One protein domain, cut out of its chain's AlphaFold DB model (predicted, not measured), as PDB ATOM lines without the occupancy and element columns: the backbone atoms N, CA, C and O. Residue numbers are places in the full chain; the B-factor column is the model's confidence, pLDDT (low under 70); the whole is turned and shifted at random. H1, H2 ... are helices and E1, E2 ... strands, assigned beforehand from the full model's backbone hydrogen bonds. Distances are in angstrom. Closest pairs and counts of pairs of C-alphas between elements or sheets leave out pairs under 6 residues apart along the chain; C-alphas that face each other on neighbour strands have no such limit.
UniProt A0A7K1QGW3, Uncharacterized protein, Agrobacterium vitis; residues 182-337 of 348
ATOM      1  N   LYS A 182      34.618 -38.250  12.851       91.50
ATOM      2  CA  LYS A 182      33.617 -39.127  12.263       91.50
ATOM      3  C   LYS A 182      33.894 -39.221  10.772       91.50
ATOM      4  O   LYS A 182      34.164 -38.199  10.153       91.50
ATOM      5  N   PHE A 183      33.823 -40.419  10.211       93.00
ATOM      6  CA  PHE A 183      33.896 -40.642   8.770       93.00
ATOM      7  C   PHE A 183      33.107 -41.881   8.366       93.00
ATOM      8  O   PHE A 183      32.776 -42.729   9.196       93.00
ATOM      9  N   ARG A 184      32.784 -41.974   7.078       93.00
ATOM     10  CA  ARG A 184      31.954 -43.041   6.526       93.00
ATOM     11  C   ARG A 184      32.742 -43.899   5.553       93.00
ATOM     12  O   ARG A 184      33.403 -43.380   4.662       93.00
ATOM     13  N   ILE A 185      32.602 -45.215   5.677       91.88
ATOM     14  CA  ILE A 185      33.013 -46.175   4.651       91.88
ATOM     15  C   ILE A 185      31.752 -46.657   3.951       91.88
ATOM     16  O   ILE A 185      30.960 -47.408   4.521       91.88
ATOM     17  N   ASN A 186      31.576 -46.246   2.705       88.25
ATOM     18  CA  ASN A 186      30.571 -46.817   1.830       88.25
ATOM     19  C   ASN A 186      31.150 -48.082   1.181       88.25
ATOM     20  O   ASN A 186      32.270 -48.059   0.661       88.25
ATOM     21  N   VAL A 187      30.405 -49.186   1.225       86.31
ATOM     22  CA  VAL A 187      30.822 -50.461   0.623       86.31
ATOM     23  C   VAL A 187      29.974 -50.778  -0.610       86.31
ATOM     24  O   VAL A 187      28.909 -50.181  -0.785       86.31
ATOM     25  N   PRO A 188      30.420 -51.704  -1.480       83.12
ATOM     26  CA  PRO A 188      29.684 -52.031  -2.686       83.12
ATOM     27  C   PRO A 188      28.243 -52.468  -2.411       83.12
ATOM     28  O   PRO A 188      27.963 -53.190  -1.450       83.12
ATOM     29  N   THR A 189      27.332 -52.035  -3.278       81.44
ATOM     30  CA  THR A 189      25.918 -52.405  -3.235       81.44
ATOM     31  C   THR A 189      25.751 -53.888  -3.549       81.44
ATOM     32  O   THR A 189      26.385 -54.410  -4.465       81.44
ATOM     33  N   ILE A 190      24.846 -54.550  -2.830       82.19
ATOM     34  CA  ILE A 190      24.493 -55.954  -3.042       82.19
ATOM     35  C   ILE A 190      23.113 -56.005  -3.694       82.19
ATOM     36  O   ILE A 190      22.127 -55.566  -3.110       82.19
ATOM     37  N   ALA A 191      23.035 -56.553  -4.902       78.56
ATOM     38  CA  ALA A 191      21.763 -56.850  -5.571       78.56
ATOM     39  C   ALA A 191      21.337 -58.309  -5.357       78.56
ATOM     40  O   ALA A 191      22.094 -59.256  -5.590       78.56
ATOM     41  N   ILE A 192      20.089 -58.486  -4.961       77.12
ATOM     42  CA  ILE A 192      19.489 -59.780  -4.653       77.12
ATOM     43  C   ILE A 192      18.307 -59.966  -5.586       77.12
ATOM     44  O   ILE A 192      17.551 -59.025  -5.802       77.12
ATOM     45  N   ALA A 193      18.171 -61.146  -6.190       73.94
ATOM     46  CA  ALA A 193      17.036 -61.412  -7.066       73.94
ATOM     47  C   ALA A 193      15.723 -61.193  -6.297       73.94
ATOM     48  O   ALA A 193      15.588 -61.646  -5.160       73.94
ATOM     49  N   ALA A 194      14.772 -60.491  -6.908       72.00
ATOM     50  CA  ALA A 194      13.511 -60.129  -6.283       72.00
ATOM     51  C   ALA A 194      12.796 -61.380  -5.755       72.00
ATOM     52  O   ALA A 194      12.709 -62.408  -6.434       72.00
ATOM     53  N   GLY A 195      12.292 -61.293  -4.524       69.31
ATOM     54  CA  GLY A 195      11.631 -62.414  -3.851       69.31
ATOM     55  C   GLY A 195      12.574 -63.412  -3.169       69.31
ATOM     56  O   GLY A 195      12.093 -64.408  -2.630       69.31
ATOM     57  N   HIS A 196      13.885 -63.156  -3.147       74.81
ATOM     58  CA  HIS A 196      14.825 -63.880  -2.294       74.81
ATOM     59  C   HIS A 196      15.088 -63.124  -0.989       74.81
ATOM     60  O   HIS A 196      15.222 -61.903  -0.973       74.81
ATOM     61  N   GLU A 197      15.196 -63.865   0.115       77.12
ATOM     62  CA  GLU A 197      15.562 -63.290   1.407       77.12
ATOM     63  C   GLU A 197      17.051 -62.935   1.443       77.12
ATOM     64  O   GLU A 197      17.915 -63.738   1.078       77.12
ATOM     65  N   PHE A 198      17.351 -61.739   1.945       83.62
ATOM     66  CA  PHE A 198      18.702 -61.316   2.265       83.62
ATOM     67  C   PHE A 198      18.746 -60.750   3.679       83.62
ATOM     68  O   PHE A 198      18.069 -59.775   4.008       83.62
ATOM     69  N   ASP A 199      19.545 -61.394   4.527       88.50
ATOM     70  CA  ASP A 199      19.705 -61.003   5.921       88.50
ATOM     71  C   ASP A 199      20.735 -59.872   6.035       88.50
ATOM     72  O   ASP A 199      21.930 -60.085   6.276       88.50
ATOM     73  N   SER A 200      20.248 -58.645   5.846       88.38
ATOM     74  CA  SER A 200      21.050 -57.429   5.966       88.38
ATOM     75  C   SER A 200      21.640 -57.254   7.367       88.38
ATOM     76  O   SER A 200      22.749 -56.740   7.489       88.38
ATOM     77  N   ASN A 201      20.978 -57.746   8.418       89.44
ATOM     78  CA  ASN A 201      21.488 -57.673   9.789       89.44
ATOM     79  C   ASN A 201      22.704 -58.587   9.979       89.44
ATOM     80  O   ASN A 201      23.721 -58.165  10.537       89.44
ATOM     81  N   SER A 202      22.629 -59.826   9.484       90.19
ATOM     82  CA  SER A 202      23.761 -60.761   9.505       90.19
ATOM     83  C   SER A 202      24.944 -60.227   8.702       90.19
ATOM     84  O   SER A 202      26.091 -60.324   9.147       90.19
ATOM     85  N   TYR A 203      24.681 -59.618   7.542       90.06
ATOM     86  CA  TYR A 203      25.725 -58.970   6.758       90.06
ATOM     87  C   TYR A 203      26.350 -57.783   7.504       90.06
ATOM     88  O   TYR A 203      27.572 -57.745   7.649       90.06
ATOM     89  N   SER A 204      25.542 -56.873   8.061       92.19
ATOM     90  CA  SER A 204      26.030 -55.731   8.846       92.19
ATOM     91  C   SER A 204      26.912 -56.168  10.019       92.19
ATOM     92  O   SER A 204      27.981 -55.596  10.241       92.19
ATOM     93  N   ALA A 205      26.527 -57.232  10.732       92.81
ATOM     94  CA  ALA A 205      27.322 -57.793  11.822       92.81
ATOM     95  C   ALA A 205      28.673 -58.353  11.338       92.81
ATOM     96  O   ALA A 205      29.713 -58.085  11.950       92.81
ATOM     97  N   LYS A 206      28.684 -59.091  10.219       92.25
ATOM     98  CA  LYS A 206      29.920 -59.619   9.611       92.25
ATOM     99  C   LYS A 206      30.830 -58.500   9.119       92.25
ATOM    100  O   LYS A 206      32.034 -58.558   9.365       92.25
ATOM    101  N   LEU A 207      30.276 -57.485   8.459       91.88
ATOM    102  CA  LEU A 207      31.033 -56.330   7.984       91.88
ATOM    103  C   LEU A 207      31.671 -55.583   9.160       91.88
ATOM    104  O   LEU A 207      32.877 -55.344   9.143       91.88
ATOM    105  N   LYS A 208      30.906 -55.319  10.228       94.81
ATOM    106  CA  LYS A 208      31.424 -54.722  11.467       94.81
ATOM    107  C   LYS A 208      32.582 -55.530  12.051       94.81
ATOM    108  O   LYS A 208      33.607 -54.949  12.408       94.81
ATOM    109  N   GLN A 209      32.452 -56.855  12.129       94.31
ATOM    110  CA  GLN A 209      33.505 -57.731  12.647       94.31
ATOM    111  C   GLN A 209      34.772 -57.682  11.782       94.31
ATOM    112  O   GLN A 209      35.871 -57.550  12.316       94.31
ATOM    113  N   ARG A 210      34.625 -57.766  10.453       92.19
ATOM    114  CA  ARG A 210      35.743 -57.714   9.500       92.19
ATOM    115  C   ARG A 210      36.473 -56.369   9.556       92.19
ATOM    116  O   ARG A 210      37.695 -56.359   9.650       92.19
ATOM    117  N   LEU A 211      35.735 -55.256   9.570       93.31
ATOM    118  CA  LEU A 211      36.310 -53.910   9.700       93.31
ATOM    119  C   LEU A 211      37.019 -53.725  11.045       93.31
ATOM    120  O   LEU A 211      38.134 -53.219  11.082       93.31
ATOM    121  N   SER A 212      36.419 -54.203  12.141       94.56
ATOM    122  CA  SER A 212      37.045 -54.146  13.469       94.56
ATOM    123  C   SER A 212      38.355 -54.940  13.512       94.56
ATOM    124  O   SER A 212      39.327 -54.491  14.113       94.56
ATOM    125  N   ALA A 213      38.402 -56.107  12.859       93.94
ATOM    126  CA  ALA A 213      39.609 -56.926  12.774       93.94
ATOM    127  C   ALA A 213      40.701 -56.282  11.904       93.94
ATOM    128  O   ALA A 213      41.874 -56.384  12.254       93.94
ATOM    129  N   LEU A 214      40.320 -55.613  10.809       93.12
ATOM    130  CA  LEU A 214      41.253 -54.878   9.953       93.12
ATOM    131  C   LEU A 214      41.871 -53.683  10.689       93.12
ATOM    132  O   LEU A 214      43.082 -53.512  10.654       93.12
ATOM    133  N   ILE A 215      41.056 -52.879  11.378       93.62
ATOM    134  CA  ILE A 215      41.545 -51.718  12.144       93.62
ATOM    135  C   ILE A 215      42.387 -52.175  13.342       93.62
ATOM    136  O   ILE A 215      43.380 -51.536  13.693       93.62
ATOM    137  N   GLY A 216      42.018 -53.291  13.975       91.06
ATOM    138  CA  GLY A 216      42.804 -53.917  15.030       91.06
ATOM    139  C   GLY A 216      43.072 -52.968  16.200       91.06
ATOM    140  O   GLY A 216      42.150 -52.526  16.876       91.06
ATOM    141  N   THR A 217      44.349 -52.675  16.453       89.69
ATOM    142  CA  THR A 217      44.798 -51.812  17.561       89.69
ATOM    143  C   THR A 217      45.358 -50.470  17.087       89.69
ATOM    144  O   THR A 217      46.093 -49.830  17.836       89.69
ATOM    145  N   VAL A 218      45.070 -50.053  15.847       92.50
ATOM    146  CA  VAL A 218      45.591 -48.797  15.267       92.50
ATOM    147  C   VAL A 218      45.155 -47.573  16.082       92.50
ATOM    148  O   VAL A 218      45.921 -46.625  16.235       92.50
ATOM    149  N   GLY A 219      43.953 -47.606  16.657       89.06
ATOM    150  CA  GLY A 219      43.443 -46.567  17.543       89.06
ATOM    151  C   GLY A 219      42.099 -46.957  18.161       89.06
ATOM    152  O   GLY A 219      41.561 -48.013  17.829       89.06
ATOM    153  N   PRO A 220      41.548 -46.138  19.070       90.50
ATOM    154  CA  PRO A 220      40.195 -46.319  19.573       90.50
ATOM    155  C   PRO A 220      39.183 -45.987  18.481       90.50
ATOM    156  O   PRO A 220      39.327 -44.999  17.761       90.50
ATOM    157  N   PHE A 221      38.146 -46.804  18.360       91.81
ATOM    158  CA  PHE A 221      37.103 -46.593  17.371       91.81
ATOM    159  C   PHE A 221      35.760 -47.129  17.857       91.81
ATOM    160  O   PHE A 221      35.684 -48.094  18.622       91.81
ATOM    161  N   THR A 222      34.690 -46.547  17.334       92.19
ATOM    162  CA  THR A 222      33.356 -47.150  17.330       92.19
ATOM    163  C   THR A 222      32.885 -47.301  15.895       92.19
ATOM    164  O   THR A 222      33.113 -46.411  15.082       92.19
ATOM    165  N   ILE A 223      32.221 -48.418  15.592       93.19
ATOM    166  CA  ILE A 223      31.661 -48.693  14.264       93.19
ATOM    167  C   ILE A 223      30.181 -49.000  14.415       93.19
ATOM    168  O   ILE A 223      29.807 -49.915  15.167       93.19
ATOM    169  N   ASP A 224      29.368 -48.290  13.647       94.06
ATOM    170  CA  ASP A 224      27.985 -48.655  13.385       94.06
ATOM    171  C   ASP A 224      27.794 -48.940  11.897       94.06
ATOM    172  O   ASP A 224      28.310 -48.217  11.049       94.06
ATOM    173  N   VAL A 225      27.094 -50.026  11.575       93.69
ATOM    174  CA  VAL A 225      26.869 -50.436  10.185       93.69
ATOM    175  C   VAL A 225      25.389 -50.342   9.904       93.69
ATOM    176  O   VAL A 225      24.594 -51.111  10.444       93.69
ATOM    177  N   THR A 226      25.034 -49.416   9.024       90.19
ATOM    178  CA  THR A 226      23.656 -49.238   8.588       90.19
ATOM    179  C   THR A 226      23.456 -49.900   7.236       90.19
ATOM    180  O   THR A 226      24.269 -49.761   6.320       90.19
ATOM    181  N   ALA A 227      22.340 -50.611   7.123       87.69
ATOM    182  CA  ALA A 227      21.823 -51.110   5.865       87.69
ATOM    183  C   ALA A 227      20.669 -50.215   5.419       87.69
ATOM    184  O   ALA A 227      19.829 -49.825   6.232       87.69
ATOM    185  N   GLY A 228      20.580 -49.952   4.125       79.25
ATOM    186  CA  GLY A 228      19.355 -49.466   3.521       79.25
ATOM    187  C   GLY A 228      18.983 -50.296   2.305       79.25
ATOM    188  O   GLY A 228      19.808 -50.997   1.715       79.25
ATOM    189  N   GLN A 229      17.699 -50.251   1.972       74.25
ATOM    190  CA  GLN A 229      17.124 -51.002   0.870       74.25
ATOM    191  C   GLN A 229      16.497 -50.028  -0.119       74.25
ATOM    192  O   GLN A 229      15.697 -49.169   0.253       74.25
ATOM    193  N   GLY A 230      16.859 -50.176  -1.386       64.38
ATOM    194  CA  GLY A 230      16.181 -49.549  -2.506       64.38
ATOM    195  C   GLY A 230      15.405 -50.604  -3.282       64.38
ATOM    196  O   GLY A 230      15.945 -51.655  -3.623       64.38
ATOM    197  N   THR A 231      14.142 -50.328  -3.601       55.31
ATOM    198  CA  THR A 231      13.428 -51.133  -4.601       55.31
ATOM    199  C   THR A 231      14.018 -50.810  -5.965       55.31
ATOM    200  O   THR A 231      14.111 -49.624  -6.284       55.31
ATOM    201  N   GLY A 232      14.350 -51.815  -6.782       51.34
ATOM    202  CA  GLY A 232      14.977 -51.695  -8.110       51.34
ATOM    203  C   GLY A 232      14.327 -50.721  -9.109       51.34
ATOM    204  O   GLY A 232      14.869 -50.518 -10.188       51.34
ATOM    205  N   ARG A 233      13.194 -50.095  -8.762       50.28
ATOM    206  CA  ARG A 233      12.296 -49.275  -9.589       50.28
ATOM    207  C   ARG A 233      12.833 -47.912 -10.053       50.28
ATOM    208  O   ARG A 233      12.114 -47.242 -10.787       50.28
ATOM    209  N   GLN A 234      14.027 -47.461  -9.652       54.00
ATOM    210  CA  GLN A 234      14.450 -46.063  -9.885       54.00
ATOM    211  C   GLN A 234      15.906 -45.844 -10.318       54.00
ATOM    212  O   GLN A 234      16.482 -44.810  -9.990       54.00
ATOM    213  N   PHE A 235      16.532 -46.775 -11.040       54.44
ATOM    214  CA  PHE A 235      17.995 -46.733 -11.080       54.44
ATOM    215  C   PHE A 235      18.674 -46.459 -12.407       54.44
ATOM    216  O   PHE A 235      19.845 -46.134 -12.363       54.44
ATOM    217  N   LEU A 236      18.041 -46.484 -13.575       56.38
ATOM    218  CA  LEU A 236      18.823 -46.172 -14.776       56.38
ATOM    219  C   LEU A 236      19.001 -44.649 -14.972       56.38
ATOM    220  O   LEU A 236      18.013 -43.923 -15.074       56.38
ATOM    221  N   THR A 237      20.253 -44.179 -15.052       54.31
ATOM    222  CA  THR A 237      20.626 -42.779 -15.360       54.31
ATOM    223  C   THR A 237      21.388 -42.676 -16.682       54.31
ATOM    224  O   THR A 237      22.019 -43.638 -17.126       54.31
ATOM    225  N   ASN A 238      21.317 -41.517 -17.347       55.12
ATOM    226  CA  ASN A 238      22.184 -41.215 -18.486       55.12
ATOM    227  C   ASN A 238      23.530 -40.706 -17.950       55.12
ATOM    228  O   ASN A 238      23.545 -39.783 -17.146       55.12
ATOM    229  N   GLY A 239      24.648 -41.287 -18.382       51.09
ATOM    230  CA  GLY A 239      25.983 -40.951 -17.874       51.09
ATOM    231  C   GLY A 239      26.539 -39.579 -18.282       51.09
ATOM    232  O   GLY A 239      27.699 -39.319 -17.978       51.09
ATOM    233  N   ASP A 240      25.758 -38.744 -18.978       50.72
ATOM    234  CA  ASP A 240      26.208 -37.468 -19.552       50.72
ATOM    235  C   ASP A 240      25.727 -36.201 -18.784       50.72
ATOM    236  O   ASP A 240      26.245 -35.141 -19.102       50.72
ATOM    237  N   ASP A 241      24.805 -36.256 -17.799       45.94
ATOM    238  CA  ASP A 241      24.481 -35.128 -16.878       45.94
ATOM    239  C   ASP A 241      23.504 -35.540 -15.743       45.94
ATOM    240  O   ASP A 241      22.654 -36.412 -15.939       45.94
ATOM    241  N   ASP A 242      23.589 -34.867 -14.583       46.22
ATOM    242  CA  ASP A 242      22.845 -35.077 -13.314       46.22
ATOM    243  C   ASP A 242      21.300 -34.907 -13.378       46.22
ATOM    244  O   ASP A 242      20.616 -34.918 -12.349       46.22
ATOM    245  N   ASP A 243      20.703 -34.813 -14.569       45.31
ATOM    246  CA  ASP A 243      19.250 -34.722 -14.753       45.31
ATOM    247  C   ASP A 243      18.633 -36.104 -15.060       45.31
ATOM    248  O   ASP A 243      18.519 -36.566 -16.199       45.31
ATOM    249  N   ASN A 244      18.205 -36.767 -13.981       48.69
ATOM    250  CA  ASN A 244      17.652 -38.125 -13.883       48.69
ATOM    251  C   ASN A 244      16.371 -38.408 -14.703       48.69
ATOM    252  O   ASN A 244      15.328 -38.728 -14.131       48.69
ATOM    253  N   THR A 245      16.403 -38.384 -16.037       48.97
ATOM    254  CA  THR A 245      15.306 -38.983 -16.824       48.97
ATOM    255  C   THR A 245      15.790 -39.793 -18.019       48.97
ATOM    256  O   THR A 245      15.967 -39.284 -19.123       48.97
ATOM    257  N   ILE A 246      15.896 -41.110 -17.825       51.38
ATOM    258  CA  ILE A 246      15.765 -42.046 -18.942       51.38
ATOM    259  C   ILE A 246      14.289 -42.092 -19.330       51.38
ATOM    260  O   ILE A 246      13.425 -42.316 -18.487       51.38
ATOM    261  N   ARG A 247      13.993 -41.840 -20.606       51.09
ATOM    262  CA  ARG A 247      12.637 -41.927 -21.156       51.09
ATOM    263  C   ARG A 247      12.459 -43.290 -21.813       51.09
ATOM    264  O   ARG A 247      13.314 -43.711 -22.593       51.09
ATOM    265  N   SER A 248      11.362 -43.973 -21.494       50.19
ATOM    266  CA  SER A 248      10.942 -45.147 -22.264       50.19
ATOM    267  C   SER A 248      10.504 -44.718 -23.672       50.19
ATOM    268  O   SER A 248      10.153 -43.556 -23.888       50.19
ATOM    269  N   THR A 249      10.488 -45.643 -24.634       50.84
ATOM    270  CA  THR A 249       9.996 -45.393 -26.006       50.84
ATOM    271  C   THR A 249       8.532 -44.943 -26.078       50.84
ATOM    272  O   THR A 249       8.112 -44.445 -27.118       50.84
ATOM    273  N   ASP A 250       7.784 -45.072 -24.979       51.06
ATOM    274  CA  ASP A 250       6.375 -44.681 -24.864       51.06
ATOM    275  C   ASP A 250       6.193 -43.251 -24.304       51.06
ATOM    276  O   ASP A 250       5.099 -42.863 -23.899       51.06
ATOM    277  N   ASP A 251       7.275 -42.461 -24.275       45.88
ATOM    278  CA  ASP A 251       7.311 -41.011 -24.010       45.88
ATOM    279  C   ASP A 251       6.722 -40.558 -22.658       45.88
ATOM    280  O   ASP A 251       6.456 -39.377 -22.426       45.88
ATOM    281  N   GLN A 252       6.567 -41.483 -21.710       45.22
ATOM    282  CA  GLN A 252       6.327 -41.145 -20.310       45.22
ATOM    283  C   GLN A 252       7.672 -41.018 -19.593       45.22
ATOM    284  O   GLN A 252       8.511 -41.922 -19.648       45.22
ATOM    285  N   SER A 253       7.886 -39.883 -18.923       43.72
ATOM    286  CA  SER A 253       8.982 -39.669 -17.976       43.72
ATOM    287  C   SER A 253       8.877 -40.710 -16.859       43.72
ATOM    288  O   SER A 253       8.140 -40.522 -15.891       43.72
ATOM    289  N   GLY A 254       9.546 -41.840 -17.033       46.03
ATOM    290  CA  GLY A 254       9.428 -42.991 -16.158       46.03
ATOM    291  C   GLY A 254      10.793 -43.610 -15.953       46.03
ATOM    292  O   GLY A 254      11.475 -43.958 -16.912       46.03
ATOM    293  N   TYR A 255      11.182 -43.743 -14.693       47.84
ATOM    294  CA  TYR A 255      12.358 -44.501 -14.310       47.84
ATOM    295  C   TYR A 255      12.214 -45.949 -14.800       47.84
ATOM    296  O   TYR A 255      11.186 -46.582 -14.555       47.84
ATOM    297  N   LEU A 256      13.231 -46.487 -15.480       49.44
ATOM    298  CA  LEU A 256      13.282 -47.922 -15.748       49.44
ATOM    299  C   LEU A 256      13.849 -48.641 -14.532       49.44
ATOM    300  O   LEU A 256      15.014 -48.467 -14.168       49.44
ATOM    301  N   GLY A 257      12.989 -49.443 -13.913       54.69
ATOM    302  CA  GLY A 257      13.365 -50.333 -12.838       54.69
ATOM    303  C   GLY A 257      14.081 -51.581 -13.336       54.69
ATOM    304  O   GLY A 257      13.769 -52.105 -14.405       54.69
ATOM    305  N   ILE A 258      15.004 -52.096 -12.530       59.69
ATOM    306  CA  ILE A 258      15.394 -53.498 -12.600       59.69
ATOM    307  C   ILE A 258      14.449 -54.259 -11.661       59.69
ATOM    308  O   ILE A 258      14.792 -54.540 -10.517       59.69
ATOM    309  N   ASP A 259      13.231 -54.540 -12.127       59.12
ATOM    310  CA  ASP A 259      12.171 -55.160 -11.308       59.12
ATOM    311  C   ASP A 259      12.542 -56.561 -10.784       59.12
ATOM    312  O   ASP A 259      11.932 -57.057  -9.840       59.12
ATOM    313  N   ASP A 260      13.573 -57.173 -11.370       64.69
ATOM    314  CA  ASP A 260      14.104 -58.479 -10.988       64.69
ATOM    315  C   ASP A 260      15.047 -58.432  -9.774       64.69
ATOM    316  O   ASP A 260      15.523 -59.494  -9.372       64.69
ATOM    317  N   PHE A 261      15.368 -57.258  -9.206       71.31
ATOM    318  CA  PHE A 261      16.322 -57.154  -8.094       71.31
ATOM    319  C   PHE A 261      15.930 -56.155  -6.997       71.31
ATOM    320  O   PHE A 261      15.502 -55.027  -7.254       71.31
ATOM    321  N   ASP A 262      16.194 -56.562  -5.758       75.25
ATOM    322  CA  ASP A 262      16.269 -55.703  -4.584       75.25
ATOM    323  C   ASP A 262      17.721 -55.259  -4.368       75.25
ATOM    324  O   ASP A 262      18.646 -56.078  -4.381       75.25
ATOM    325  N   MET A 263      17.932 -53.955  -4.182       77.62
ATOM    326  CA  MET A 263      19.261 -53.372  -3.994       77.62
ATOM    327  C   MET A 263      19.473 -53.046  -2.517       77.62
ATOM    328  O   MET A 263      18.705 -52.284  -1.928       77.62
ATOM    329  N   TYR A 264      20.544 -53.572  -1.936       81.12
ATOM    330  CA  TYR A 264      20.947 -53.307  -0.561       81.12
ATOM    331  C   TYR A 264      22.238 -52.503  -0.546       81.12
ATOM    332  O   TYR A 264      23.277 -52.954  -1.031       81.12
ATOM    333  N   PHE A 265      22.170 -51.304   0.016       83.31
ATOM    334  CA  PHE A 265      23.324 -50.446   0.226       83.31
ATOM    335  C   PHE A 265      23.731 -50.485   1.693       83.31
ATOM    336  O   PHE A 265      22.895 -50.587   2.592       83.31
ATOM    337  N   PHE A 266      25.034 -50.405   1.925       87.50
ATOM    338  CA  PHE A 266      25.612 -50.497   3.252       87.50
ATOM    339  C   PHE A 266      26.658 -49.414   3.426       87.50
ATOM    340  O   PHE A 266      27.467 -49.154   2.533       87.50
ATOM    341  N   TYR A 267      26.670 -48.827   4.611       90.44
ATOM    342  CA  TYR A 267      27.739 -47.941   5.026       90.44
ATOM    343  C   TYR A 267      28.091 -48.201   6.483       90.44
ATOM    344  O   TYR A 267      27.232 -48.526   7.307       90.44
ATOM    345  N   ALA A 268      29.377 -48.078   6.788       93.12
ATOM    346  CA  ALA A 268      29.884 -48.071   8.145       93.12
ATOM    347  C   ALA A 268      30.167 -46.621   8.541       93.12
ATOM    348  O   ALA A 268      30.999 -45.967   7.912       93.12
ATOM    349  N   ASP A 269      29.477 -46.125   9.563       93.12
ATOM    350  CA  ASP A 269      29.824 -44.878  10.234       93.12
ATOM    351  C   ASP A 269      30.854 -45.206  11.320       93.12
ATOM    352  O   ASP A 269      30.602 -46.017  12.218       93.12
ATOM    353  N   LEU A 270      32.034 -44.599  11.213       93.38
ATOM    354  CA  LEU A 270      33.119 -44.754  12.168       93.38
ATOM    355  C   LEU A 270      33.330 -43.445  12.907       93.38
ATOM    356  O   LEU A 270      33.380 -42.379  12.299       93.38
ATOM    357  N   GLU A 271      33.514 -43.548  14.217       92.62
ATOM    358  CA  GLU A 271      34.063 -42.464  15.023       92.62
ATOM    359  C   GLU A 271      35.402 -42.924  15.588       92.62
ATOM    360  O   GLU A 271      35.485 -43.991  16.202       92.62
ATOM    361  N   SER A 272      36.461 -42.165  15.325       92.88
ATOM    362  CA  SER A 272      37.834 -42.506  15.694       92.88
ATOM    363  C   SER A 272      38.737 -41.263  15.623       92.88
ATOM    364  O   SER A 272      38.265 -40.147  15.819       92.88
ATOM    365  N   ASN A 273      40.029 -41.451  15.352       91.19
ATOM    366  CA  ASN A 273      41.023 -40.402  15.154       91.19
ATOM    367  C   ASN A 273      41.626 -40.426  13.746       91.19
ATOM    368  O   ASN A 273      41.362 -41.315  12.930       91.19
ATOM    369  N   GLN A 274      42.502 -39.451  13.493       90.88
ATOM    370  CA  GLN A 274      43.218 -39.301  12.228       90.88
ATOM    371  C   GLN A 274      44.042 -40.545  11.861       90.88
ATOM    372  O   GLN A 274      44.074 -40.927  10.697       90.88
ATOM    373  N   ALA A 275      44.662 -41.220  12.837       93.25
ATOM    374  CA  ALA A 275      45.509 -42.383  12.571       93.25
ATOM    375  C   ALA A 275      44.717 -43.562  11.982       93.25
ATOM    376  O   ALA A 275      45.188 -44.220  11.054       93.25
ATOM    377  N   VAL A 276      43.502 -43.813  12.482       94.06
ATOM    378  CA  VAL A 276      42.618 -44.845  11.921       94.06
ATOM    379  C   VAL A 276      42.119 -44.447  10.532       94.06
ATOM    380  O   VAL A 276      42.086 -45.297   9.643       94.06
ATOM    381  N   PHE A 277      41.779 -43.174  10.312       92.25
ATOM    382  CA  PHE A 277      41.393 -42.686   8.983       92.25
ATOM    383  C   PHE A 277      42.521 -42.871   7.955       92.25
ATOM    384  O   PHE A 277      42.300 -43.469   6.900       92.25
ATOM    385  N   ASP A 278      43.737 -42.431   8.282       92.56
ATOM    386  CA  ASP A 278      44.909 -42.549   7.407       92.56
ATOM    387  C   ASP A 278      45.237 -44.019   7.113       92.56
ATOM    388  O   ASP A 278      45.533 -44.387   5.973       92.56
ATOM    389  N   TYR A 279      45.129 -44.882   8.130       94.38
ATOM    390  CA  TYR A 279      45.300 -46.323   7.974       94.38
ATOM    391  C   TYR A 279      44.289 -46.906   6.983       94.38
ATOM    392  O   TYR A 279      44.681 -47.612   6.056       94.38
ATOM    393  N   LEU A 280      43.003 -46.585   7.135       91.88
ATOM    394  CA  LEU A 280      41.947 -47.092   6.259       91.88
ATOM    395  C   LEU A 280      42.079 -46.575   4.823       91.88
ATOM    396  O   LEU A 280      41.839 -47.336   3.889       91.88
ATOM    397  N   GLN A 281      42.517 -45.328   4.628       90.25
ATOM    398  CA  GLN A 281      42.817 -44.798   3.294       90.25
ATOM    399  C   GLN A 281      43.955 -45.576   2.621       90.25
ATOM    400  O   GLN A 281      43.830 -46.005   1.469       90.25
ATOM    401  N   ALA A 282      45.046 -45.819   3.356       91.69
ATOM    402  CA  ALA A 282      46.196 -46.575   2.861       91.69
ATOM    403  C   ALA A 282      45.877 -48.056   2.577       91.69
ATOM    404  O   ALA A 282      46.515 -48.657   1.715       91.69
ATOM    405  N   HIS A 283      44.880 -48.624   3.263       90.69
ATOM    406  CA  HIS A 283      44.451 -50.023   3.133       90.69
ATOM    407  C   HIS A 283      43.078 -50.156   2.454       90.69
ATOM    408  O   HIS A 283      42.379 -51.154   2.628       90.69
ATOM    409  N   SER A 284      42.677 -49.171   1.644       86.81
ATOM    410  CA  SER A 284      41.395 -49.190   0.921       86.81
ATOM    411  C   SER A 284      41.222 -50.446   0.055       86.81
ATOM    412  O   SER A 284      40.139 -51.027   0.030       86.81
ATOM    413  N   ALA A 285      42.302 -50.942  -0.559       86.50
ATOM    414  CA  ALA A 285      42.305 -52.201  -1.309       86.50
ATOM    415  C   ALA A 285      42.010 -53.436  -0.434       86.50
ATOM    416  O   ALA A 285      41.359 -54.376  -0.889       86.50
ATOM    417  N   ASP A 286      42.440 -53.447   0.829       88.88
ATOM    418  CA  ASP A 286      42.123 -54.543   1.751       88.88
ATOM    419  C   ASP A 286      40.647 -54.512   2.151       88.88
ATOM    420  O   ASP A 286      40.012 -55.563   2.241       88.88
ATOM    421  N   ILE A 287      40.067 -53.317   2.302       87.44
ATOM    422  CA  ILE A 287      38.623 -53.154   2.508       87.44
ATOM    423  C   ILE A 287      37.860 -53.656   1.278       87.44
ATOM    424  O   ILE A 287      36.887 -54.393   1.431       87.44
ATOM    425  N   GLU A 288      38.318 -53.328   0.066       85.50
ATOM    426  CA  GLU A 288      37.736 -53.865  -1.171       85.50
ATOM    427  C   GLU A 288      37.797 -55.395  -1.212       85.50
ATOM    428  O   GLU A 288      36.804 -56.037  -1.553       85.50
ATOM    429  N   ASN A 289      38.920 -55.994  -0.811       86.69
ATOM    430  CA  ASN A 289      39.073 -57.447  -0.739       86.69
ATOM    431  C   ASN A 289      38.151 -58.084   0.316       86.69
ATOM    432  O   ASN A 289      37.597 -59.157   0.072       86.69
ATOM    433  N   LEU A 290      37.932 -57.426   1.462       85.44
ATOM    434  CA  LEU A 290      37.037 -57.905   2.527       85.44
ATOM    435  C   LEU A 290      35.574 -58.027   2.089       85.44
ATOM    436  O   LEU A 290      34.841 -58.848   2.650       85.44
ATOM    437  N   VAL A 291      35.158 -57.208   1.124       82.31
ATOM    438  CA  VAL A 291      33.789 -57.176   0.581       82.31
ATOM    439  C   VAL A 291      33.707 -57.755  -0.833       82.31
ATOM    440  O   VAL A 291      32.621 -57.854  -1.394       82.31
ATOM    441  N   ALA A 292      34.831 -58.184  -1.420       79.81
ATOM    442  CA  ALA A 292      34.900 -58.654  -2.803       79.81
ATOM    443  C   ALA A 292      34.010 -59.872  -3.075       79.81
ATOM    444  O   ALA A 292      33.385 -59.942  -4.127       79.81
ATOM    445  N   ALA A 293      33.928 -60.809  -2.126       70.31
ATOM    446  CA  ALA A 293      33.072 -61.992  -2.244       70.31
ATOM    447  C   ALA A 293      31.572 -61.650  -2.239       70.31
ATOM    448  O   ALA A 293      30.762 -62.426  -2.736       70.31
ATOM    449  N   ASP A 294      31.228 -60.490  -1.684       73.12
ATOM    450  CA  ASP A 294      29.863 -59.993  -1.562       73.12
ATOM    451  C   ASP A 294      29.509 -59.047  -2.735       73.12
ATOM    452  O   ASP A 294      28.344 -58.699  -2.931       73.12
ATOM    453  N   ARG A 295      30.495 -58.682  -3.580       72.00
ATOM    454  CA  ARG A 295      30.273 -57.942  -4.830       72.00
ATOM    455  C   ARG A 295      29.544 -58.832  -5.822       72.00
ATOM    456  O   ARG A 295      30.014 -59.898  -6.206       72.00
ATOM    457  N   ASN A 296      28.436 -58.333  -6.339       70.88
ATOM    458  CA  ASN A 296      27.639 -59.014  -7.352       70.88
ATOM    459  C   ASN A 296      27.593 -58.211  -8.666       70.88
ATOM    460  O   ASN A 296      26.614 -58.240  -9.414       70.88
ATOM    461  N   ARG A 297      28.697 -57.515  -8.954       71.31
ATOM    462  CA  ARG A 297      28.916 -56.667 -10.130       71.31
ATOM    463  C   ARG A 297      28.464 -57.315 -11.430       71.31
ATOM    464  O   ARG A 297      27.757 -56.687 -12.208       71.31
ATOM    465  N   ASP A 298      28.822 -58.576 -11.656       72.75
ATOM    466  CA  ASP A 298      28.470 -59.283 -12.891       72.75
ATOM    467  C   ASP A 298      26.958 -59.460 -13.048       72.75
ATOM    468  O   ASP A 298      26.423 -59.354 -14.151       72.75
ATOM    469  N   LEU A 299      26.247 -59.675 -11.943       69.25
ATOM    470  CA  LEU A 299      24.797 -59.821 -11.924       69.25
ATOM    471  C   LEU A 299      24.099 -58.473 -12.170       69.25
ATOM    472  O   LEU A 299      23.146 -58.413 -12.948       69.25
ATOM    473  N   VAL A 300      24.647 -57.387 -11.628       68.31
ATOM    474  CA  VAL A 300      24.201 -56.012 -11.900       68.31
ATOM    475  C   VAL A 300      24.463 -55.606 -13.360       68.31
ATOM    476  O   VAL A 300      23.575 -55.081 -14.037       68.31
ATOM    477  N   LEU A 301      25.647 -55.913 -13.901       70.94
ATOM    478  CA  LEU A 301      25.993 -55.676 -15.309       70.94
ATOM    479  C   LEU A 301      25.127 -56.513 -16.264       70.94
ATOM    480  O   LEU A 301      24.701 -56.017 -17.310       70.94
ATOM    481  N   ALA A 302      24.817 -57.760 -15.903       68.00
ATOM    482  CA  ALA A 302      23.920 -58.611 -16.677       68.00
ATOM    483  C   ALA A 302      22.475 -58.089 -16.671       68.00
ATOM    484  O   ALA A 302      21.784 -58.203 -17.685       68.00
ATOM    485  N   ALA A 303      22.013 -57.513 -15.560       65.88
ATOM    486  CA  ALA A 303      20.699 -56.886 -15.475       65.88
ATOM    487  C   ALA A 303      20.618 -55.619 -16.347       65.88
ATOM    488  O   ALA A 303      19.702 -55.491 -17.161       65.88
ATOM    489  N   ARG A 304      21.641 -54.753 -16.287       65.62
ATOM    490  CA  ARG A 304      21.806 -53.589 -17.179       65.62
ATOM    491  C   ARG A 304      21.715 -53.978 -18.658       65.62
ATOM    492  O   ARG A 304      20.988 -53.349 -19.422       65.62
ATOM    493  N   ALA A 305      22.427 -55.030 -19.065       65.69
ATOM    494  CA  ALA A 305      22.448 -55.483 -20.454       65.69
ATOM    495  C   ALA A 305      21.080 -55.993 -20.951       65.69
ATOM    496  O   ALA A 305      20.748 -55.803 -22.121       65.69
ATOM    497  N   ARG A 306      20.271 -56.618 -20.080       64.31
ATOM    498  CA  ARG A 306      18.920 -57.100 -20.432       64.31
ATOM    499  C   ARG A 306      17.951 -55.956 -20.705       64.31
ATOM    500  O   ARG A 306      17.288 -55.970 -21.736       64.31
ATOM    501  N   VAL A 307      17.929 -54.940 -19.840       62.00
ATOM    502  CA  VAL A 307      16.998 -53.805 -19.971       62.00
ATOM    503  C   VAL A 307      17.190 -53.047 -21.293       62.00
ATOM    504  O   VAL A 307      16.217 -52.618 -21.910       62.00
ATOM    505  N   VAL A 308      18.433 -52.935 -21.768       61.91
ATOM    506  CA  VAL A 308      18.746 -52.297 -23.057       61.91
ATOM    507  C   VAL A 308      18.392 -53.198 -24.249       61.91
ATOM    508  O   VAL A 308      17.919 -52.712 -25.275       61.91
ATOM    509  N   LYS A 309      18.577 -54.520 -24.124       60.56
ATOM    510  CA  LYS A 309      18.318 -55.486 -25.206       60.56
ATOM    511  C   LYS A 309      16.829 -55.642 -25.537       60.56
ATOM    512  O   LYS A 309      16.500 -55.866 -26.698       60.56
ATOM    513  N   ASP A 310      15.946 -55.478 -24.556       59.22
ATOM    514  CA  ASP A 310      14.493 -55.608 -24.741       59.22
ATOM    515  C   ASP A 310      13.849 -54.384 -25.433       59.22
ATOM    516  O   ASP A 310      12.626 -54.276 -25.498       59.22
ATOM    517  N   GLY A 311      14.654 -53.449 -25.958       55.09
ATOM    518  CA  GLY A 311      14.194 -52.320 -26.776       55.09
ATOM    519  C   GLY A 311      13.498 -51.199 -26.001       55.09
ATOM    520  O   GLY A 311      13.006 -50.257 -26.613       55.09
ATOM    521  N   LYS A 312      13.474 -51.269 -24.664       54.44
ATOM    522  CA  LYS A 312      12.793 -50.284 -23.810       54.44
ATOM    523  C   LYS A 312      13.541 -48.947 -23.689       54.44
ATOM    524  O   LYS A 312      12.941 -47.964 -23.259       54.44
ATOM    525  N   VAL A 313      14.830 -48.905 -24.054       55.47
ATOM    526  CA  VAL A 313      15.701 -47.717 -23.970       55.47
ATOM    527  C   VAL A 313      16.598 -47.633 -25.206       55.47
ATOM    528  O   VAL A 313      17.331 -48.572 -25.498       55.47
ATOM    529  N   ASN A 314      16.589 -46.496 -25.906       60.81
ATOM    530  CA  ASN A 314      17.443 -46.245 -27.077       60.81
ATOM    531  C   ASN A 314      18.751 -45.521 -26.689       60.81
ATOM    532  O   ASN A 314      19.080 -44.469 -27.235       60.81
ATOM    533  N   ILE A 315      19.461 -46.050 -25.687       60.22
ATOM    534  CA  ILE A 315      20.756 -45.541 -25.199       60.22
ATOM    535  C   ILE A 315      21.764 -46.698 -25.265       60.22
ATOM    536  O   ILE A 315      21.416 -47.808 -24.850       60.22
ATOM    537  N   PRO A 316      22.999 -46.482 -25.764       60.94
ATOM    538  CA  PRO A 316      24.033 -47.513 -25.744       60.94
ATOM    539  C   PRO A 316      24.278 -48.038 -24.325       60.94
ATOM    540  O   PRO A 316      24.326 -47.249 -23.377       60.94
ATOM    541  N   VAL A 317      24.443 -49.360 -24.172       59.00
ATOM    542  CA  VAL A 317      24.554 -50.027 -22.861       59.00
ATOM    543  C   VAL A 317      25.582 -49.324 -21.990       59.00
ATOM    544  O   VAL A 317      25.273 -49.018 -20.845       59.00
ATOM    545  N   GLU A 318      26.750 -49.010 -22.549       59.38
ATOM    546  CA  GLU A 318      27.911 -48.389 -21.909       59.38
ATOM    547  C   GLU A 318      27.653 -46.996 -21.317       59.38
ATOM    548  O   GLU A 318      28.354 -46.612 -20.383       59.38
ATOM    549  N   LYS A 319      26.609 -46.292 -21.770       58.66
ATOM    550  CA  LYS A 319      26.218 -44.961 -21.278       58.66
ATOM    551  C   LYS A 319      25.157 -44.978 -20.175       58.66
ATOM    552  O   LYS A 319      24.860 -43.939 -19.597       58.66
ATOM    553  N   VAL A 320      24.582 -46.143 -19.876       59.00
ATOM    554  CA  VAL A 320      23.552 -46.291 -18.840       59.00
ATOM    555  C   VAL A 320      24.192 -46.517 -17.464       59.00
ATOM    556  O   VAL A 320      24.818 -47.551 -17.240       59.00
ATOM    557  N   GLY A 321      24.029 -45.567 -16.545       56.72
ATOM    558  CA  GLY A 321      24.406 -45.699 -15.137       56.72
ATOM    559  C   GLY A 321      23.318 -46.385 -14.306       56.72
ATOM    560  O   GLY A 321      22.171 -46.479 -14.739       56.72
ATOM    561  N   ILE A 322      23.682 -46.870 -13.114       61.97
ATOM    562  CA  ILE A 322      22.728 -47.338 -12.102       61.97
ATOM    563  C   ILE A 322      22.846 -46.391 -10.902       61.97
ATOM    564  O   ILE A 322      23.829 -46.453 -10.168       61.97
ATOM    565  N   SER A 323      21.882 -45.486 -10.728       60.28
ATOM    566  CA  SER A 323      21.783 -44.597  -9.570       60.28
ATOM    567  C   SER A 323      21.854 -45.414  -8.282       60.28
ATOM    568  O   SER A 323      21.286 -46.501  -8.190       60.28
ATOM    569  N   GLY A 324      22.624 -44.938  -7.309       61.41
ATOM    570  CA  GLY A 324      22.818 -45.626  -6.034       61.41
ATOM    571  C   GLY A 324      23.568 -46.965  -6.099       61.41
ATOM    572  O   GLY A 324      23.805 -47.545  -5.041       61.41
ATOM    573  N   TYR A 325      23.966 -47.464  -7.281       70.75
ATOM    574  CA  TYR A 325      24.888 -48.595  -7.361       70.75
ATOM    575  C   TYR A 325      26.309 -48.113  -7.131       70.75
ATOM    576  O   TYR A 325      26.884 -47.363  -7.922       70.75
ATOM    577  N   GLN A 326      26.891 -48.624  -6.062       74.69
ATOM    578  CA  GLN A 326      28.272 -48.412  -5.717       74.69
ATOM    579  C   GLN A 326      29.047 -49.700  -5.983       74.69
ATOM    580  O   GLN A 326      28.772 -50.737  -5.390       74.69
ATOM    581  N   ASP A 327      30.018 -49.648  -6.895       75.62
ATOM    582  CA  ASP A 327      30.828 -50.822  -7.249       75.62
ATOM    583  C   ASP A 327      32.098 -50.938  -6.399       75.62
ATOM    584  O   ASP A 327      32.703 -52.001  -6.322       75.62
ATOM    585  N   ARG A 328      32.540 -49.843  -5.784       78.75
ATOM    586  CA  ARG A 328      33.838 -49.744  -5.108       78.75
ATOM    587  C   ARG A 328      33.679 -49.251  -3.682       78.75
ATOM    588  O   ARG A 328      32.670 -48.636  -3.346       78.75
ATOM    589  N   VAL A 329      34.687 -49.498  -2.859       85.25
ATOM    590  CA  VAL A 329      34.740 -48.896  -1.527       85.25
ATOM    591  C   VAL A 329      35.047 -47.416  -1.686       85.25
ATOM    592  O   VAL A 329      35.917 -47.033  -2.466       85.25
ATOM    593  N   GLU A 330      34.335 -46.582  -0.943       86.94
ATOM    594  CA  GLU A 330      34.640 -45.160  -0.887       86.94
ATOM    595  C   GLU A 330      34.596 -44.680   0.562       86.94
ATOM    596  O   GLU A 330      33.653 -44.979   1.294       86.94
ATOM    597  N   ILE A 331      35.622 -43.935   0.970       88.44
ATOM    598  CA  ILE A 331      35.728 -43.363   2.313       88.44
ATOM    599  C   ILE A 331      35.432 -41.868   2.198       88.44
ATOM    600  O   ILE A 331      36.204 -41.132   1.583       88.44
ATOM    601  N   TRP A 332      34.308 -41.434   2.762       86.06
ATOM    602  CA  TRP A 332      33.791 -40.067   2.660       86.06
ATOM    603  C   TRP A 332      33.670 -39.395   4.032       86.06
ATOM    604  O   TRP A 332      33.656 -40.056   5.072       86.06
ATOM    605  N   ASP A 333      33.522 -38.067   3.995       73.44
ATOM    606  CA  ASP A 333      33.036 -37.219   5.087       73.44
ATOM    607  C   ASP A 333      33.814 -37.300   6.402       73.44
ATOM    608  O   ASP A 333      33.280 -37.730   7.417       73.44
ATOM    609  N   LEU A 334      35.052 -36.800   6.416       83.19
ATOM    610  CA  LEU A 334      35.775 -36.557   7.663       83.19
ATOM    611  C   LEU A 334      35.233 -35.298   8.356       83.19
ATOM    612  O   LEU A 334      35.492 -34.177   7.920       83.19
ATOM    613  N   GLN A 335      34.480 -35.481   9.435       88.44
ATOM    614  CA  GLN A 335      33.888 -34.398  10.215       88.44
ATOM    615  C   GLN A 335      34.343 -34.470  11.671       88.44
ATOM    616  O   GLN A 335      34.486 -35.567  12.210       88.44
ATOM    617  N   PRO A 336      34.538 -33.330  12.348       87.19
ATOM    618  CA  PRO A 336      34.806 -33.347  13.775       87.19
ATOM    619  C   PRO A 336      33.607 -33.925  14.533       87.19
ATOM    620  O   PRO A 336      32.457 -33.536  14.307       87.19
ATOM    621  N   VAL A 337      33.885 -34.835  15.463       87.12
ATOM    622  CA  VAL A 337      32.881 -35.328  16.407       87.12
ATOM    623  C   VAL A 337      32.420 -34.170  17.283       87.12
ATOM    624  O   VAL A 337      33.230 -33.397  17.795       87.12
TER     625      VAL A 337
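What this domain is: This is residues 182 to 337 of the 348 residues of an uncharacterized protein of Agrobacterium vitis (UniProt A0A7K1QGW3). A long, twisted sheet of four strands, E2, E4, E1 and E6, has three helices, H1, H2 and H3, over one face. Beyond the end of the sheet where E1 ends and E4 begins, H4, the small strand pair E3 and E5, and the unnamed stretch of residues 239 to 260 extend the long axis. The printed part has 156 residues, with four named helices and six named strands in the order E1, H1, E2, E3, E4, H2, H3, H4, E5, E6; the class is mixed, helices and strands. Both sheets, E2 - E4 - E1 - E6 and E3 - E5, are antiparallel throughout. The whole is elongated, 57 by 33 by 23 A, and only just compact, close to loose, with a radius of gyration of the C-alphas of 17.7 A.

Where its parts are: E1, residues 182 to 193, begins at C-alpha 182 (33.617, -39.127, 12.263) and is 33.8 A long. H1, residues 200 to 215, measures 22.2 A, and E2, residues 222 to 231, 29.9 A. The short E3 is residues 236 to 238. E4, residues 261 to 272, begins at C-alpha 261 (16.322, -57.154, -8.094) and measures 35.3 A. H2 is residues 274 to 282 and H3 residues 284 to 292. H4, residues 297 to 309, measures 18.5 A. E5 is residues 320 to 322. E6, residues 330 to 336, is 18.8 A long and ends at C-alpha 336 (34.806, -33.347, 13.775).

How they stand to each other: In the largest sheet, E1 and E4 are inner strands and antiparallel at 163 degrees, with N 190 and O 264 at 2.9 A, within hydrogen-bond range. E2 is an edge strand beside E4, at 161 degrees, with N 228 and O 265 at 2.8 A. E6 is the other edge strand, beside E1 at 147 degrees, with N 184 and O 332 at 2.9 A. E1, H1 and E2 form a split strand-helix-strand unit, two strands running the same way with E4 between them, and its crossover is right-handed. H1, H2 and H3 on the same face make two layers, helices over a sheet. H1 is over E2 and E4 at a height of 8.2 A, slantwise to the strands at 35 degrees to E2 on the local plane; the closest C-alphas of H1 and E2 are those of Ser 204 and Val 225, 5.5 A apart. H2 is over E1 at a height of 9.9 A. H3 has a height of 9.6 A and runs along the strands, at 27 degrees to E1 on the local plane. H1 and H3 only just touch, with 3 pairs of C-alphas within 8 A, through residues 207 to 211 of H1 alone; the closest C-alphas are those of Arg 210 and Leu 290, 7.1 A apart. H4 only grazes this sheet, with its residues 297 to 303. E3 and E5 are antiparallel at 133 degrees, with N 321 and O 237 at 2.8 A. In H1, H2, H3 and H4 every O i to N i+4 pair is within hydrogen-bond range.

The domain as a whole: The two C-alphas farthest apart, those of Thr 217 and Asp 250, are 57.7 A apart, while the first and last printed C-alphas are 5.7 A apart. The printed part has no cut. The link from E3 to E4, 22 residues, is long. The mean pLDDT of the printed part is 75.2, and 57 residues are under 70: residue 195 and residues 230 to 260, 299 to 300 and 302 to 324.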